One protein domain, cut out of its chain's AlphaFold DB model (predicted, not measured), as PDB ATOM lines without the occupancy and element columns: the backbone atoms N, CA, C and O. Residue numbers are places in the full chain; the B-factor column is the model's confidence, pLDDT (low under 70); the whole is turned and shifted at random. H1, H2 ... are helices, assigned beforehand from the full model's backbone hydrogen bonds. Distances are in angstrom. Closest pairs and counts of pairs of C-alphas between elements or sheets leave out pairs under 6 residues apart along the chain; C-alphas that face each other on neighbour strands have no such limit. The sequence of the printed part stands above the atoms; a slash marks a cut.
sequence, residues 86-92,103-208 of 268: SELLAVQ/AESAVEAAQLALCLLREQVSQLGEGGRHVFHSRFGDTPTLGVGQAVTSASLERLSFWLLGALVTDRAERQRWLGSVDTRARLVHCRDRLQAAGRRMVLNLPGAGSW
ATOM      1  N   SER A  86      48.074  33.029  88.285       86.56
ATOM      2  CA  SER A  86      47.825  31.581  88.328       86.56
ATOM      3  C   SER A  86      46.340  31.213  88.339       86.56
ATOM      4  O   SER A  86      45.979  30.153  87.854       86.56
ATOM      5  N   GLU A  87      45.480  32.083  88.872       85.94
ATOM      6  CA  GLU A  87      44.026  31.884  88.941       85.94
ATOM      7  C   GLU A  87      43.310  32.354  87.665       85.94
ATOM      8  O   GLU A  87      42.148  32.016  87.455       85.94
ATOM      9  N   LEU A  88      43.983  33.160  86.834       84.81
ATOM     10  CA  LEU A  88      43.447  33.746  85.597       84.81
ATOM     11  C   LEU A  88      43.837  32.952  84.346       84.81
ATOM     12  O   LEU A  88      43.168  33.052  83.315       84.81
ATOM     13  N   LEU A  89      44.927  32.187  84.419       78.06
ATOM     14  CA  LEU A  89      45.348  31.279  83.363       78.06
ATOM     15  C   LEU A  89      44.527  29.993  83.480       78.06
ATOM     16  O   LEU A  89      44.653  29.263  84.457       78.06
ATOM     17  N   ALA A  90      43.689  29.710  82.480       62.69
ATOM     18  CA  ALA A  90      43.096  28.385  82.353       62.69
ATOM     19  C   ALA A  90      44.242  27.387  82.157       62.69
ATOM     20  O   ALA A  90      44.980  27.498  81.174       62.69
ATOM     21  N   VAL A  91      44.424  26.451  83.091       55.06
ATOM     22  CA  VAL A  91      45.431  25.404  82.938       55.06
ATOM     23  C   VAL A  91      45.001  24.550  81.745       55.06
ATOM     24  O   VAL A  91      44.056  23.770  81.823       55.06
ATOM     25  N   GLN A  92      45.670  24.721  80.602       46.66
ATOM     26  CA  GLN A  92      45.647  23.716  79.547       46.66
ATOM     27  C   GLN A  92      46.404  22.513  80.098       46.66
ATOM     28  O   GLN A  92      47.630  22.471  80.072       46.66
ATOM     29  N   ALA A 103      44.908  22.584  92.793       68.06
ATOM     30  CA  ALA A 103      43.830  23.327  93.417       68.06
ATOM     31  C   ALA A 103      43.094  24.088  92.306       68.06
ATOM     32  O   ALA A 103      43.714  24.894  91.619       68.06
ATOM     33  N   GLU A 104      41.810  23.779  92.117       81.50
ATOM     34  CA  GLU A 104      41.004  24.326  91.022       81.50
ATOM     35  C   GLU A 104      41.126  25.856  90.980       81.50
ATOM     36  O   GLU A 104      41.014  26.529  92.021       81.50
ATOM     37  N   SER A 105      41.360  26.382  89.776       88.38
ATOM     38  CA  SER A 105      41.471  27.820  89.541       88.38
ATOM     39  C   SER A 105      40.102  28.512  89.560       88.38
ATOM     40  O   SER A 105      39.056  27.917  89.299       88.38
ATOM     41  N   ALA A 106      40.078  29.817  89.822       90.56
ATOM     42  CA  ALA A 106      38.873  30.636  89.792       90.56
ATOM     43  C   ALA A 106      38.213  30.620  88.403       90.56
ATOM     44  O   ALA A 106      36.985  30.642  88.302       90.56
ATOM     45  N   VAL A 107      39.015  30.557  87.334       90.62
ATOM     46  CA  VAL A 107      38.516  30.408  85.961       90.62
ATOM     47  C   VAL A 107      37.830  29.061  85.764       90.62
ATOM     48  O   VAL A 107      36.717  29.040  85.236       90.62
ATOM     49  N   GLU A 108      38.437  27.961  86.211       89.81
ATOM     50  CA  GLU A 108      37.831  26.624  86.144       89.81
ATOM     51  C   GLU A 108      36.519  26.567  86.931       89.81
ATOM     52  O   GLU A 108      35.485  26.181  86.375       89.81
ATOM     53  N   ALA A 109      36.520  27.060  88.174       92.31
ATOM     54  CA  ALA A 109      35.327  27.130  89.015       92.31
ATOM     55  C   ALA A 109      34.203  27.923  88.333       92.31
ATOM     56  O   ALA A 109      33.039  27.508  88.316       92.31
ATOM     57  N   ALA A 110      34.544  29.065  87.731       92.94
ATOM     58  CA  ALA A 110      33.593  29.917  87.036       92.94
ATOM     59  C   ALA A 110      33.040  29.271  85.759       92.94
ATOM     60  O   ALA A 110      31.835  29.340  85.507       92.94
ATOM     61  N   GLN A 111      33.894  28.637  84.952       91.62
ATOM     62  CA  GLN A 111      33.480  27.931  83.740       91.62
ATOM     63  C   GLN A 111      32.552  26.766  84.077       91.62
ATOM     64  O   GLN A 111      31.488  26.635  83.468       91.62
ATOM     65  N   LEU A 112      32.904  25.967  85.086       91.81
ATOM     66  CA  LEU A 112      32.088  24.846  85.526       91.81
ATOM     67  C   LEU A 112      30.739  25.320  86.086       91.81
ATOM     68  O   LEU A 112      29.698  24.790  85.699       91.81
ATOM     69  N   ALA A 113      30.724  26.374  86.911       93.62
ATOM     70  CA  ALA A 113      29.485  26.987  87.386       93.62
ATOM     71  C   ALA A 113      28.601  27.479  86.226       93.62
ATOM     72  O   ALA A 113      27.391  27.250  86.227       93.62
ATOM     73  N   LEU A 114      29.183  28.119  85.207       92.62
ATOM     74  CA  LEU A 114      28.448  28.562  84.020       92.62
ATOM     75  C   LEU A 114      27.879  27.391  83.211       92.62
ATOM     76  O   LEU A 114      26.745  27.483  82.740       92.62
ATOM     77  N   CYS A 115      28.630  26.301  83.051       91.81
ATOM     78  CA  CYS A 115      28.151  25.089  82.386       91.81
ATOM     79  C   CYS A 115      26.959  24.479  83.134       91.81
ATOM     80  O   CYS A 115      25.894  24.310  82.539       91.81
ATOM     81  N   LEU A 116      27.086  24.262  84.445       92.62
ATOM     82  CA  LEU A 116      26.007  23.718  85.278       92.62
ATOM     83  C   LEU A 116      24.776  24.636  85.286       92.62
ATOM     84  O   LEU A 116      23.635  24.176  85.220       92.62
ATOM     85  N   LEU A 117      24.984  25.955  85.311       91.50
ATOM     86  CA  LEU A 117      23.892  26.916  85.215       91.50
ATOM     87  C   LEU A 117      23.168  26.817  83.869       91.50
ATOM     88  O   LEU A 117      21.939  26.820  83.838       91.50
ATOM     89  N   ARG A 118      23.907  26.731  82.756       90.25
ATOM     90  CA  ARG A 118      23.324  26.577  81.414       90.25
ATOM     91  C   ARG A 118      22.492  25.304  81.315       90.25
ATOM     92  O   ARG A 118      21.415  25.347  80.727       90.25
ATOM     93  N   GLU A 119      22.941  24.212  81.927       89.00
ATOM     94  CA  GLU A 119      22.169  22.970  82.017       89.00
ATOM     95  C   GLU A 119      20.869  23.135  82.813       89.00
ATOM     96  O   GLU A 119      19.843  22.583  82.426       89.00
ATOM     97  N   GLN A 120      20.866  23.905  83.905       88.12
ATOM     98  CA  GLN A 120      19.629  24.179  84.647       88.12
ATOM     99  C   GLN A 120      18.694  25.130  83.888       88.12
ATOM    100  O   GLN A 120      17.481  24.931  83.873       88.12
ATOM    101  N   VAL A 121      19.237  26.158  83.231       87.38
ATOM    102  CA  VAL A 121      18.445  27.119  82.448       87.38
ATOM    103  C   VAL A 121      17.866  26.472  81.189       87.38
ATOM    104  O   VAL A 121      16.753  26.814  80.795       87.38
ATOM    105  N   SER A 122      18.555  25.515  80.560       85.62
ATOM    106  CA  SER A 122      18.025  24.800  79.390       85.62
ATOM    107  C   SER A 122      16.818  23.919  79.733       85.62
ATOM    108  O   SER A 122      15.943  23.730  78.888       85.62
ATOM    109  N   GLN A 123      16.721  23.456  80.984       83.81
ATOM    110  CA  GLN A 123      15.575  22.700  81.498       83.81
ATOM    111  C   GLN A 123      14.340  23.577  81.760       83.81
ATOM    112  O   GLN A 123      13.232  23.056  81.891       83.81
ATOM    113  N   LEU A 124      14.492  24.904  81.812       81.88
ATOM    114  CA  LEU A 124      13.358  25.822  81.880       81.88
ATOM    115  C   LEU A 124      12.595  25.829  80.556       81.88
ATOM    116  O   LEU A 124      13.205  25.912  79.494       81.88
ATOM    117  N   GLY A 125      11.260  25.866  80.604       80.94
ATOM    118  CA  GLY A 125      10.445  26.218  79.435       80.94
ATOM    119  C   GLY A 125      10.703  27.656  78.954       80.94
ATOM    120  O   GLY A 125      11.352  28.448  79.641       80.94
ATOM    121  N   GLU A 126      10.163  28.029  77.790       81.25
ATOM    122  CA  GLU A 126      10.370  29.362  77.189       81.25
ATOM    123  C   GLU A 126      10.003  30.518  78.128       81.25
ATOM    124  O   GLU A 126      10.793  31.449  78.288       81.25
ATOM    125  N   GLY A 127       8.864  30.422  78.822       80.81
ATOM    126  CA  GLY A 127       8.466  31.410  79.829       80.81
ATOM    127  C   GLY A 127       9.476  31.519  80.977       80.81
ATOM    128  O   GLY A 127       9.854  32.624  81.364       80.81
ATOM    129  N   GLY A 128       9.985  30.372  81.448       81.31
ATOM    130  CA  GLY A 128      11.073  30.245  82.427       81.31
ATOM    131  C   GLY A 128      12.309  31.033  82.044       81.31
ATOM    132  O   GLY A 128      12.778  31.884  82.804       81.31
ATOM    133  N   ARG A 129      12.797  30.781  80.832       84.44
ATOM    134  CA  ARG A 129      13.971  31.460  80.281       84.44
ATOM    135  C   ARG A 129      13.728  32.955  80.111       84.44
ATOM    136  O   ARG A 129      14.604  33.743  80.456       84.44
ATOM    137  N   HIS A 130      12.537  33.354  79.663       82.12
ATOM    138  CA  HIS A 130      12.181  34.765  79.531       82.12
ATOM    139  C   HIS A 130      12.186  35.494  80.881       82.12
ATOM    140  O   HIS A 130      12.738  36.589  80.974       82.12
ATOM    141  N   VAL A 131      11.645  34.896  81.948       82.06
ATOM    142  CA  VAL A 131      11.675  35.512  83.289       82.06
ATOM    143  C   VAL A 131      13.080  35.536  83.868       82.06
ATOM    144  O   VAL A 131      13.466  36.542  84.464       82.06
ATOM    145  N   PHE A 132      13.859  34.471  83.673       82.88
ATOM    146  CA  PHE A 132      15.258  34.437  84.090       82.88
ATOM    147  C   PHE A 132      16.055  35.569  83.438       82.88
ATOM    148  O   PHE A 132      16.652  36.383  84.142       82.88
ATOM    149  N   HIS A 133      15.975  35.686  82.113       83.81
ATOM    150  CA  HIS A 133      16.622  36.757  81.363       83.81
ATOM    151  C   HIS A 133      16.093  38.146  81.759       83.81
ATOM    152  O   HIS A 133      16.878  39.052  82.010       83.81
ATOM    153  N   SER A 134      14.779  38.320  81.927       78.06
ATOM    154  CA  SER A 134      14.205  39.609  82.349       78.06
ATOM    155  C   SER A 134      14.676  40.053  83.738       78.06
ATOM    156  O   SER A 134      14.773  41.250  84.004       78.06
ATOM    157  N   ARG A 135      14.944  39.103  84.644       77.56
ATOM    158  CA  ARG A 135      15.334  39.393  86.028       77.56
ATOM    159  C   ARG A 135      16.836  39.597  86.186       77.56
ATOM    160  O   ARG A 135      17.243  40.511  86.897       77.56
ATOM    161  N   PHE A 136      17.639  38.732  85.577       80.00
ATOM    162  CA  PHE A 136      19.089  38.703  85.784       80.00
ATOM    163  C   PHE A 136      19.879  39.299  84.613       80.00
ATOM    164  O   PHE A 136      21.071  39.568  84.757       80.00
ATOM    165  N   GLY A 137      19.222  39.564  83.483       80.88
ATOM    166  CA  GLY A 137      19.862  40.019  82.254       80.88
ATOM    167  C   GLY A 137      20.690  38.923  81.590       80.88
ATOM    168  O   GLY A 137      20.498  37.727  81.826       80.88
ATOM    169  N   ASP A 138      21.629  39.354  80.754       78.62
ATOM    170  CA  ASP A 138      22.603  38.464  80.132       78.62
ATOM    171  C   ASP A 138      23.619  37.957  81.149       78.62
ATOM    172  O   ASP A 138      24.153  38.710  81.969       78.62
ATOM    173  N   THR A 139      23.912  36.661  81.065       78.62
ATOM    174  CA  THR A 139      25.000  36.053  81.826       78.62
ATOM    175  C   THR A 139      26.327  36.676  81.388       78.62
ATOM    176  O   THR A 139      26.622  36.654  80.190       78.62
ATOM    177  N   PRO A 140      27.149  37.204  82.315       77.75
ATOM    178  CA  PRO A 140      28.479  37.691  81.973       77.75
ATOM    179  C   PRO A 140      29.284  36.585  81.285       77.75
ATOM    180  O   PRO A 140      29.434  35.486  81.820       77.75
ATOM    181  N   THR A 141      29.766  36.849  80.074       72.19
ATOM    182  CA  THR A 141      30.480  35.853  79.274       72.19
ATOM    183  C   THR A 141      31.942  35.768  79.688       72.19
ATOM    184  O   THR A 141      32.659  36.764  79.636       72.19
ATOM    185  N   LEU A 142      32.407  34.557  79.995       73.88
ATOM    186  CA  LEU A 142      33.817  34.186  79.874       73.88
ATOM    187  C   LEU A 142      34.023  33.705  78.433       73.88
ATOM    188  O   LEU A 142      33.871  32.521  78.134       73.88
ATOM    189  N   GLY A 143      34.175  34.645  77.502       57.22
ATOM    190  CA  GLY A 143      34.265  34.327  76.077       57.22
ATOM    191  C   GLY A 143      35.575  33.623  75.726       57.22
ATOM    192  O   GLY A 143      36.638  34.013  76.202       57.22
ATOM    193  N   VAL A 144      35.514  32.630  74.835       54.88
ATOM    194  CA  VAL A 144      36.710  32.077  74.183       54.88
ATOM    195  C   VAL A 144      37.338  33.197  73.349       54.88
ATOM    196  O   VAL A 144      36.689  33.737  72.454       54.88
ATOM    197  N   GLY A 145      38.567  33.594  73.683       57.06
ATOM    198  CA  GLY A 145      39.276  34.705  73.034       57.06
ATOM    199  C   GLY A 145      39.101  36.081  73.693       57.06
ATOM    200  O   GLY A 145      39.680  37.050  73.208       57.06
ATOM    201  N   GLN A 146      38.355  36.192  74.800       66.19
ATOM    202  CA  GLN A 146      38.382  37.389  75.649       66.19
ATOM    203  C   GLN A 146      39.376  37.201  76.796       66.19
ATOM    204  O   GLN A 146      39.402  36.152  77.437       66.19
ATOM    205  N   ALA A 147      40.182  38.229  77.071       73.56
ATOM    206  CA  ALA A 147      41.081  38.223  78.217       73.56
ATOM    207  C   ALA A 147      40.257  38.178  79.512       73.56
ATOM    208  O   ALA A 147      39.524  39.120  79.827       73.56
ATOM    209  N   VAL A 148      40.366  37.074  80.253       86.56
ATOM    210  CA  VAL A 148      39.740  36.944  81.569       86.56
ATOM    211  C   VAL A 148      40.535  37.783  82.563       86.56
ATOM    212  O   VAL A 148      41.754  37.683  82.658       86.56
ATOM    213  N   THR A 149      39.833  38.643  83.291       88.81
ATOM    214  CA  THR A 149      40.417  39.553  84.285       88.81
ATOM    215  C   THR A 149      39.813  39.297  85.657       88.81
ATOM    216  O   THR A 149      38.666  38.848  85.757       88.81
ATOM    217  N   SER A 150      40.525  39.669  86.723       89.06
ATOM    218  CA  SER A 150      40.009  39.575  88.095       89.06
ATOM    219  C   SER A 150      38.671  40.309  88.245       89.06
ATOM    220  O   SER A 150      37.726  39.751  88.786       89.06
ATOM    221  N   ALA A 151      38.536  41.495  87.638       88.19
ATOM    222  CA  ALA A 151      37.289  42.265  87.641       88.19
ATOM    223  C   ALA A 151      36.130  41.550  86.916       88.19
ATOM    224  O   ALA A 151      34.973  41.634  87.335       88.19
ATOM    225  N   SER A 152      36.413  40.835  85.820       88.12
ATOM    226  CA  SER A 152      35.384  40.061  85.114       88.12
ATOM    227  C   SER A 152      34.890  38.866  85.936       88.12
ATOM    228  O   SER A 152      33.685  38.602  85.956       88.12
ATOM    229  N   LEU A 153      35.792  38.203  86.669       91.25
ATOM    230  CA  LEU A 153      35.466  37.092  87.565       91.25
ATOM    231  C   LEU A 153      34.739  37.570  88.824       91.25
ATOM    232  O   LEU A 153      33.750  36.954  89.220       91.25
ATOM    233  N   GLU A 154      35.142  38.708  89.396       90.81
ATOM    234  CA  GLU A 154      34.425  39.363  90.496       90.81
ATOM    235  C   GLU A 154      32.973  39.636  90.086       90.81
ATOM    236  O   GLU A 154      32.032  39.186  90.751       90.81
ATOM    237  N   ARG A 155      32.772  40.307  88.945       88.50
ATOM    238  CA  ARG A 155      31.434  40.635  88.436       88.50
ATOM    239  C   ARG A 155      30.587  39.386  88.201       88.50
ATOM    240  O   ARG A 155      29.401  39.385  88.534       88.50
ATOM    241  N   LEU A 156      31.179  38.337  87.631       89.75
ATOM    242  CA  LEU A 156      30.498  37.063  87.426       89.75
ATOM    243  C   LEU A 156      30.118  36.407  88.760       89.75
ATOM    244  O   LEU A 156      28.993  35.932  88.892       89.75
ATOM    245  N   SER A 157      31.005  36.434  89.757       92.44
ATOM    246  CA  SER A 157      30.744  35.851  91.077       92.44
ATOM    247  C   SER A 157      29.514  36.478  91.744       92.44
ATOM    248  O   SER A 157      28.630  35.758  92.204       92.44
ATOM    249  N   PHE A 158      29.375  37.808  91.707       90.06
ATOM    250  CA  PHE A 158      28.197  38.486  92.258       90.06
ATOM    251  C   PHE A 158      26.932  38.235  91.446       90.06
ATOM    252  O   PHE A 158      25.848  38.101  92.018       90.06
ATOM    253  N   TRP A 159      27.055  38.145  90.121       89.81
ATOM    254  CA  TRP A 159      25.926  37.804  89.266       89.81
ATOM    255  C   TRP A 159      25.399  36.393  89.578       89.81
ATOM    256  O   TRP A 159      24.194  36.220  89.776       89.81
ATOM    257  N   LEU A 160      26.296  35.409  89.718       90.25
ATOM    258  CA  LEU A 160      25.953  34.033  90.094       90.25
ATOM    259  C   LEU A 160      25.313  33.974  91.485       90.25
ATOM    260  O   LEU A 160      24.262  33.357  91.645       90.25
ATOM    261  N   LEU A 161      25.873  34.677  92.474       89.75
ATOM    262  CA  LEU A 161      25.274  34.770  93.808       89.75
ATOM    263  C   LEU A 161      23.849  35.332  93.757       89.75
ATOM    264  O   LEU A 161      22.948  34.783  94.390       89.75
ATOM    265  N   GLY A 162      23.609  36.381  92.965       85.94
ATOM    266  CA  GLY A 162      22.268  36.936  92.770       85.94
ATOM    267  C   GLY A 162      21.283  35.934  92.157       85.94
ATOM    268  O   GLY A 162      20.112  35.887  92.558       85.94
ATOM    269  N   ALA A 163      21.763  35.112  91.220       85.44
ATOM    270  CA  ALA A 163      20.974  34.093  90.538       85.44
ATOM    271  C   ALA A 163      20.682  32.852  91.404       85.44
ATOM    272  O   ALA A 163      19.647  32.220  91.200       85.44
ATOM    273  N   LEU A 164      21.550  32.509  92.364       86.44
ATOM    274  CA  LEU A 164      21.508  31.226  93.087       86.44
ATOM    275  C   LEU A 164      21.155  31.340  94.577       86.44
ATOM    276  O   LEU A 164      20.571  30.416  95.152       86.44
ATOM    277  N   VAL A 165      21.517  32.448  95.228       83.44
ATOM    278  CA  VAL A 165      21.377  32.608  96.681       83.44
ATOM    279  C   VAL A 165      20.079  33.341  97.006       83.44
ATOM    280  O   VAL A 165      19.927  34.554  96.816       83.44
ATOM    281  N   THR A 166      19.113  32.582  97.514       76.00
ATOM    282  CA  THR A 166      17.809  33.084  97.960       76.00
ATOM    283  C   THR A 166      17.825  33.518  99.420       76.00
ATOM    284  O   THR A 166      17.199  34.532  99.738       76.00
ATOM    285  N   ASP A 167      18.554  32.791 100.273       81.56
ATOM    286  CA  ASP A 167      18.643  33.053 101.707       81.56
ATOM    287  C   ASP A 167      19.321  34.399 102.003       81.56
ATOM    288  O   ASP A 167      20.327  34.765 101.388       81.56
ATOM    289  N   ARG A 168      18.739  35.159 102.936       75.12
ATOM    290  CA  ARG A 168      19.199  36.518 103.247       75.12
ATOM    291  C   ARG A 168      20.528  36.500 103.996       75.12
ATOM    292  O   ARG A 168      21.416  37.268 103.639       75.12
ATOM    293  N   ALA A 169      20.680  35.624 104.987       77.44
ATOM    294  CA  ALA A 169      21.891  35.562 105.802       77.44
ATOM    295  C   ALA A 169      23.093  35.074 104.977       77.44
ATOM    296  O   ALA A 169      24.182  35.644 105.043       77.44
ATOM    297  N   GLU A 170      22.882  34.064 104.134       82.00
ATOM    298  CA  GLU A 170      23.878  33.567 103.187       82.00
ATOM    299  C   GLU A 170      24.278  34.645 102.170       82.00
ATOM    300  O   GLU A 170      25.467  34.850 101.916       82.00
ATOM    301  N   ARG A 171      23.307  35.395 101.632       80.00
ATOM    302  CA  ARG A 171      23.589  36.506 100.714       80.00
ATOM    303  C   ARG A 171      24.433  37.588 101.382       80.00
ATOM    304  O   ARG A 171      25.378  38.069 100.766       80.00
ATOM    305  N   GLN A 172      24.115  37.958 102.621       77.12
ATOM    306  CA  GLN A 172      24.872  38.960 103.375       77.12
ATOM    307  C   GLN A 172      26.314  38.518 103.614       77.12
ATOM    308  O   GLN A 172      27.237  39.286 103.347       77.12
ATOM    309  N   ARG A 173      26.515  37.259 104.023       83.94
ATOM    310  CA  ARG A 173      27.852  36.679 104.196       83.94
ATOM    311  C   ARG A 173      28.684  36.798 102.919       83.94
ATOM    312  O   ARG A 173      29.820  37.258 102.963       83.94
ATOM    313  N   TRP A 174      28.121  36.407 101.778       86.25
ATOM    314  CA  TRP A 174      28.861  36.410 100.516       86.25
ATOM    315  C   TRP A 174      29.029  37.790  99.888       86.25
ATOM    316  O   TRP A 174      30.034  38.022  99.222       86.25
ATOM    317  N   LEU A 175      28.101  38.721 100.124       83.25
ATOM    318  CA  LEU A 175      28.291  40.123  99.755       83.25
ATOM    319  C   LEU A 175      29.480  40.739 100.513       83.25
ATOM    320  O   LEU A 175      30.244  41.492  99.913       83.25
ATOM    321  N   GLY A 176      29.669  40.381 101.788       82.38
ATOM    322  CA  GLY A 176      30.775  40.869 102.620       82.38
ATOM    323  C   GLY A 176      32.122  40.203 102.352       82.38
ATOM    324  O   GLY A 176      33.151  40.734 102.757       82.38
ATOM    325  N   SER A 177      32.141  39.065 101.655       87.56
ATOM    326  CA  SER A 177      33.384  38.364 101.325       87.56
ATOM    327  C   SER A 177      34.229  39.161 100.332       87.56
ATOM    328  O   SER A 177      33.708  39.591  99.304       87.56
ATOM    329  N   VAL A 178      35.532  39.284 100.596       90.44
ATOM    330  CA  VAL A 178      36.527  39.861  99.669       90.44
ATOM    331  C   VAL A 178      37.179  38.821  98.743       90.44
ATOM    332  O   VAL A 178      37.975  39.162  97.871       90.44
ATOM    333  N   ASP A 179      36.829  37.542  98.915       91.81
ATOM    334  CA  ASP A 179      37.406  36.426  98.167       91.81
ATOM    335  C   ASP A 179      36.513  36.047  96.974       91.81
ATOM    336  O   ASP A 179      35.469  35.392  97.111       91.81
ATOM    337  N   THR A 180      36.943  36.457  95.776       93.12
ATOM    338  CA  THR A 180      36.270  36.125  94.512       93.12
ATOM    339  C   THR A 180      36.259  34.628  94.234       93.12
ATOM    340  O   THR A 180      35.239  34.098  93.782       93.12
ATOM    341  N   ARG A 181      37.363  33.931  94.513       93.25
ATOM    342  CA  ARG A 181      37.495  32.501  94.233       93.25
ATOM    343  C   ARG A 181      36.531  31.707  95.101       93.25
ATOM    344  O   ARG A 181      35.761  30.909  94.570       93.25
ATOM    345  N   ALA A 182      36.491  31.984  96.403       93.12
ATOM    346  CA  ALA A 182      35.572  31.315  97.320       93.12
ATOM    347  C   ALA A 182      34.102  31.508  96.916       93.12
ATOM    348  O   ALA A 182      33.313  30.565  96.995       93.12
ATOM    349  N   ARG A 183      33.724  32.698  96.424       93.75
ATOM    350  CA  ARG A 183      32.358  32.948  95.926       93.75
ATOM    351  C   ARG A 183      32.028  32.114  94.688       93.75
ATOM    352  O   ARG A 183      30.911  31.603  94.585       93.75
ATOM    353  N   LEU A 184      32.971  31.962  93.759       94.19
ATOM    354  CA  LEU A 184      32.791  31.147  92.552       94.19
ATOM    355  C   LEU A 184      32.689  29.658  92.891       94.19
ATOM    356  O   LEU A 184      31.746  29.001  92.449       94.19
ATOM    357  N   VAL A 185      33.592  29.166  93.740       95.19
ATOM    358  CA  VAL A 185      33.590  27.797  94.275       95.19
ATOM    359  C   VAL A 185      32.264  27.488  94.967       95.19
ATOM    360  O   VAL A 185      31.624  26.487  94.659       95.19
ATOM    361  N   HIS A 186      31.776  28.393  95.817       94.50
ATOM    362  CA  HIS A 186      30.478  28.235  96.464       94.50
ATOM    363  C   HIS A 186      29.321  28.124  95.460       94.50
ATOM    364  O   HIS A 186      28.452  27.261  95.599       94.50
ATOM    365  N   CYS A 187      29.298  28.981  94.432       94.12
ATOM    366  CA  CYS A 187      28.267  28.930  93.395       94.12
ATOM    367  C   CYS A 187      28.314  27.611  92.612       94.12
ATOM    368  O   CYS A 187      27.264  27.005  92.374       94.12
ATOM    369  N   ARG A 188      29.516  27.153  92.244       94.94
ATOM    370  CA  ARG A 188      29.747  25.855  91.600       94.94
ATOM    371  C   ARG A 188      29.237  24.715  92.479       94.94
ATOM    372  O   ARG A 188      28.412  23.934  92.017       94.94
ATOM    373  N   ASP A 189      29.666  24.649  93.736       94.88
ATOM    374  CA  ASP A 189      29.306  23.571  94.668       94.88
ATOM    375  C   ASP A 189      27.801  23.497  94.886       94.88
ATOM    376  O   ASP A 189      27.215  22.415  94.898       94.88
ATOM    377  N   ARG A 190      27.146  24.656  94.989       93.44
ATOM    378  CA  ARG A 190      25.691  24.737  95.112       93.44
ATOM    379  C   ARG A 190      24.984  24.175  93.880       93.44
ATOM    380  O   ARG A 190      24.031  23.411  94.023       93.44
ATOM    381  N   LEU A 191      25.438  24.537  92.680       93.44
ATOM    382  CA  LEU A 191      24.899  24.011  91.423       93.44
ATOM    383  C   LEU A 191      25.155  22.504  91.284       93.44
ATOM    384  O   LEU A 191      24.253  21.755  90.912       93.44
ATOM    385  N   GLN A 192      26.350  22.048  91.646       93.44
ATOM    386  CA  GLN A 192      26.740  20.644  91.582       93.44
ATOM    387  C   GLN A 192      25.944  19.785  92.575       93.44
ATOM    388  O   GLN A 192      25.403  18.749  92.194       93.44
ATOM    389  N   ALA A 193      25.786  20.238  93.823       92.19
ATOM    390  CA  ALA A 193      24.979  19.565  94.845       92.19
ATOM    391  C   ALA A 193      23.479  19.541  94.496       92.19
ATOM    392  O   ALA A 193      22.740  18.619  94.867       92.19
ATOM    393  N   ALA A 194      23.008  20.553  93.769       87.38
ATOM    394  CA  ALA A 194      21.655  20.571  93.237       87.38
ATOM    395  C   ALA A 194      21.462  19.532  92.120       87.38
ATOM    396  O   ALA A 194      20.389  18.919  92.025       87.38
ATOM    397  N   GLY A 195      22.496  19.305  91.304       83.75
ATOM    398  CA  GLY A 195      22.451  18.437  90.136       83.75
ATOM    399  C   GLY A 195      21.350  18.895  89.178       83.75
ATOM    400  O   GLY A 195      21.336  20.035  88.718       83.75
ATOM    401  N   ARG A 196      20.373  18.015  88.926       77.38
ATOM    402  CA  ARG A 196      19.208  18.308  88.068       77.38
ATOM    403  C   ARG A 196      18.087  19.085  88.765       77.38
ATOM    404  O   ARG A 196      17.084  19.402  88.135       77.38
ATOM    405  N   ARG A 197      18.198  19.360  90.066       79.12
ATOM    406  CA  ARG A 197      17.200  20.170  90.778       79.12
ATOM    407  C   ARG A 197      17.490  21.644  90.528       79.12
ATOM    408  O   ARG A 197      18.614  22.095  90.710       79.12
ATOM    409  N   MET A 198      16.469  22.405  90.152       78.75
ATOM    410  CA  MET A 198      16.605  23.850  89.982       78.75
ATOM    411  C   MET A 198      16.840  24.554  91.323       78.75
ATOM    412  O   MET A 198      16.027  24.429  92.238       78.75
ATOM    413  N   VAL A 199      17.895  25.368  91.396       84.81
ATOM    414  CA  VAL A 199      18.215  26.222  92.563       84.81
ATOM    415  C   VAL A 199      18.216  27.717  92.233       84.81
ATOM    416  O   VAL A 199      18.734  28.536  92.989       84.81
ATOM    417  N   LEU A 200      17.617  28.086  91.099       83.25
ATOM    418  CA  LEU A 200      17.550  29.468  90.631       83.25
ATOM    419  C   LEU A 200      16.589  30.303  91.488       83.25
ATOM    420  O   LEU A 200      15.471  29.884  91.793       83.25
ATOM    421  N   ASN A 201      16.987  31.534  91.793       76.69
ATOM    422  CA  ASN A 201      16.200  32.533  92.514       76.69
ATOM    423  C   ASN A 201      15.114  33.161  91.613       76.69
ATOM    424  O   ASN A 201      15.121  34.358  91.318       76.69
ATOM    425  N   LEU A 202      14.175  32.343  91.135       73.94
ATOM    426  CA  LEU A 202      13.075  32.775  90.273       73.94
ATOM    427  C   LEU A 202      11.773  32.973  91.065       73.94
ATOM    428  O   LEU A 202      11.440  32.160  91.929       73.94
ATOM    429  N   PRO A 203      10.998  34.038  90.778       63.34
ATOM    430  CA  PRO A 203       9.691  34.218  91.394       63.34
ATOM    431  C   PRO A 203       8.728  33.156  90.849       63.34
ATOM    432  O   PRO A 203       8.649  32.956  89.641       63.34
ATOM    433  N   GLY A 204       8.003  32.466  91.731       59.25
ATOM    434  CA  GLY A 204       7.057  31.425  91.318       59.25
ATOM    435  C   GLY A 204       7.705  30.119  90.852       59.25
ATOM    436  O   GLY A 204       7.028  29.316  90.223       59.25
ATOM    437  N   ALA A 205       8.980  29.871  91.180       52.16
ATOM    438  CA  ALA A 205       9.696  28.659  90.773       52.16
ATOM    439  C   ALA A 205       8.882  27.370  91.016       52.16
ATOM    440  O   ALA A 205       8.807  26.526  90.129       52.16
ATOM    441  N   GLY A 206       8.149  27.276  92.132       51.06
ATOM    442  CA  GLY A 206       7.289  26.128  92.439       51.06
ATOM    443  C   GLY A 206       6.198  25.808  91.402       51.06
ATOM    444  O   GLY A 206       5.885  24.637  91.224       51.06
ATOM    445  N   SER A 207       5.646  26.789  90.674       49.88
ATOM    446  CA  SER A 207       4.614  26.526  89.653       49.88
ATOM    447  C   SER A 207       5.192  26.164  88.283       49.88
ATOM    448  O   SER A 207       4.474  25.650  87.428       49.88
ATOM    449  N   TRP A 208       6.480  26.438  88.052       46.56
ATOM    450  CA  TRP A 208       7.167  26.223  86.768       46.56
ATOM    451  C   TRP A 208       8.076  24.984  86.820       46.56
ATOM    452  O   TRP A 208       8.462  24.442  85.789       46.56
TER     453      TRP A 208
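AT A GLANCE: This is residues 86 to 92 and 103 to 208 of the 268 residues of the protein "Hypothetical protein" of Brandtodinium nutricula (UniProt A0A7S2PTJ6). H1, H3 and H5 form a bundle running the same way. H4 folds back outside it, and H2 and H6 lie at one end. The printed part, 113 residues with six named helices, is all helix and compact, radius of gyration of the C-alphas 13.9 A, spans 44 by 32 by 23 A.

HOW THE PARTS SIT: H1, residues 106 to 122, touches H5, residues 180 to 194, closest C-alphas 113 and 188, 4.4 A. H3, residues 150 to 164, touches H5, closest C-alphas 157 and 184, 5.3 A. H3 only just touches H4, residues 168 to 176, in a hairpin, and H2, residues 126 to 136, each with 3 pairs of C-alphas within 8 A. H6, residues 205 to 208, touches no helix. H1 to H5 have every O i to N i+4 pair within hydrogen-bond range.

IN THESE COORDINATES: H1, 24.0 A long, begins at C-alpha 106, (38.873, 30.636, 89.792); H6 ends at C-alpha 208, (7.167, 26.223, 86.768).

THE WHOLE: Residues 93 to 102 are cut, a 14.0 A gap; residues 203 to 208 have pLDDT under 70.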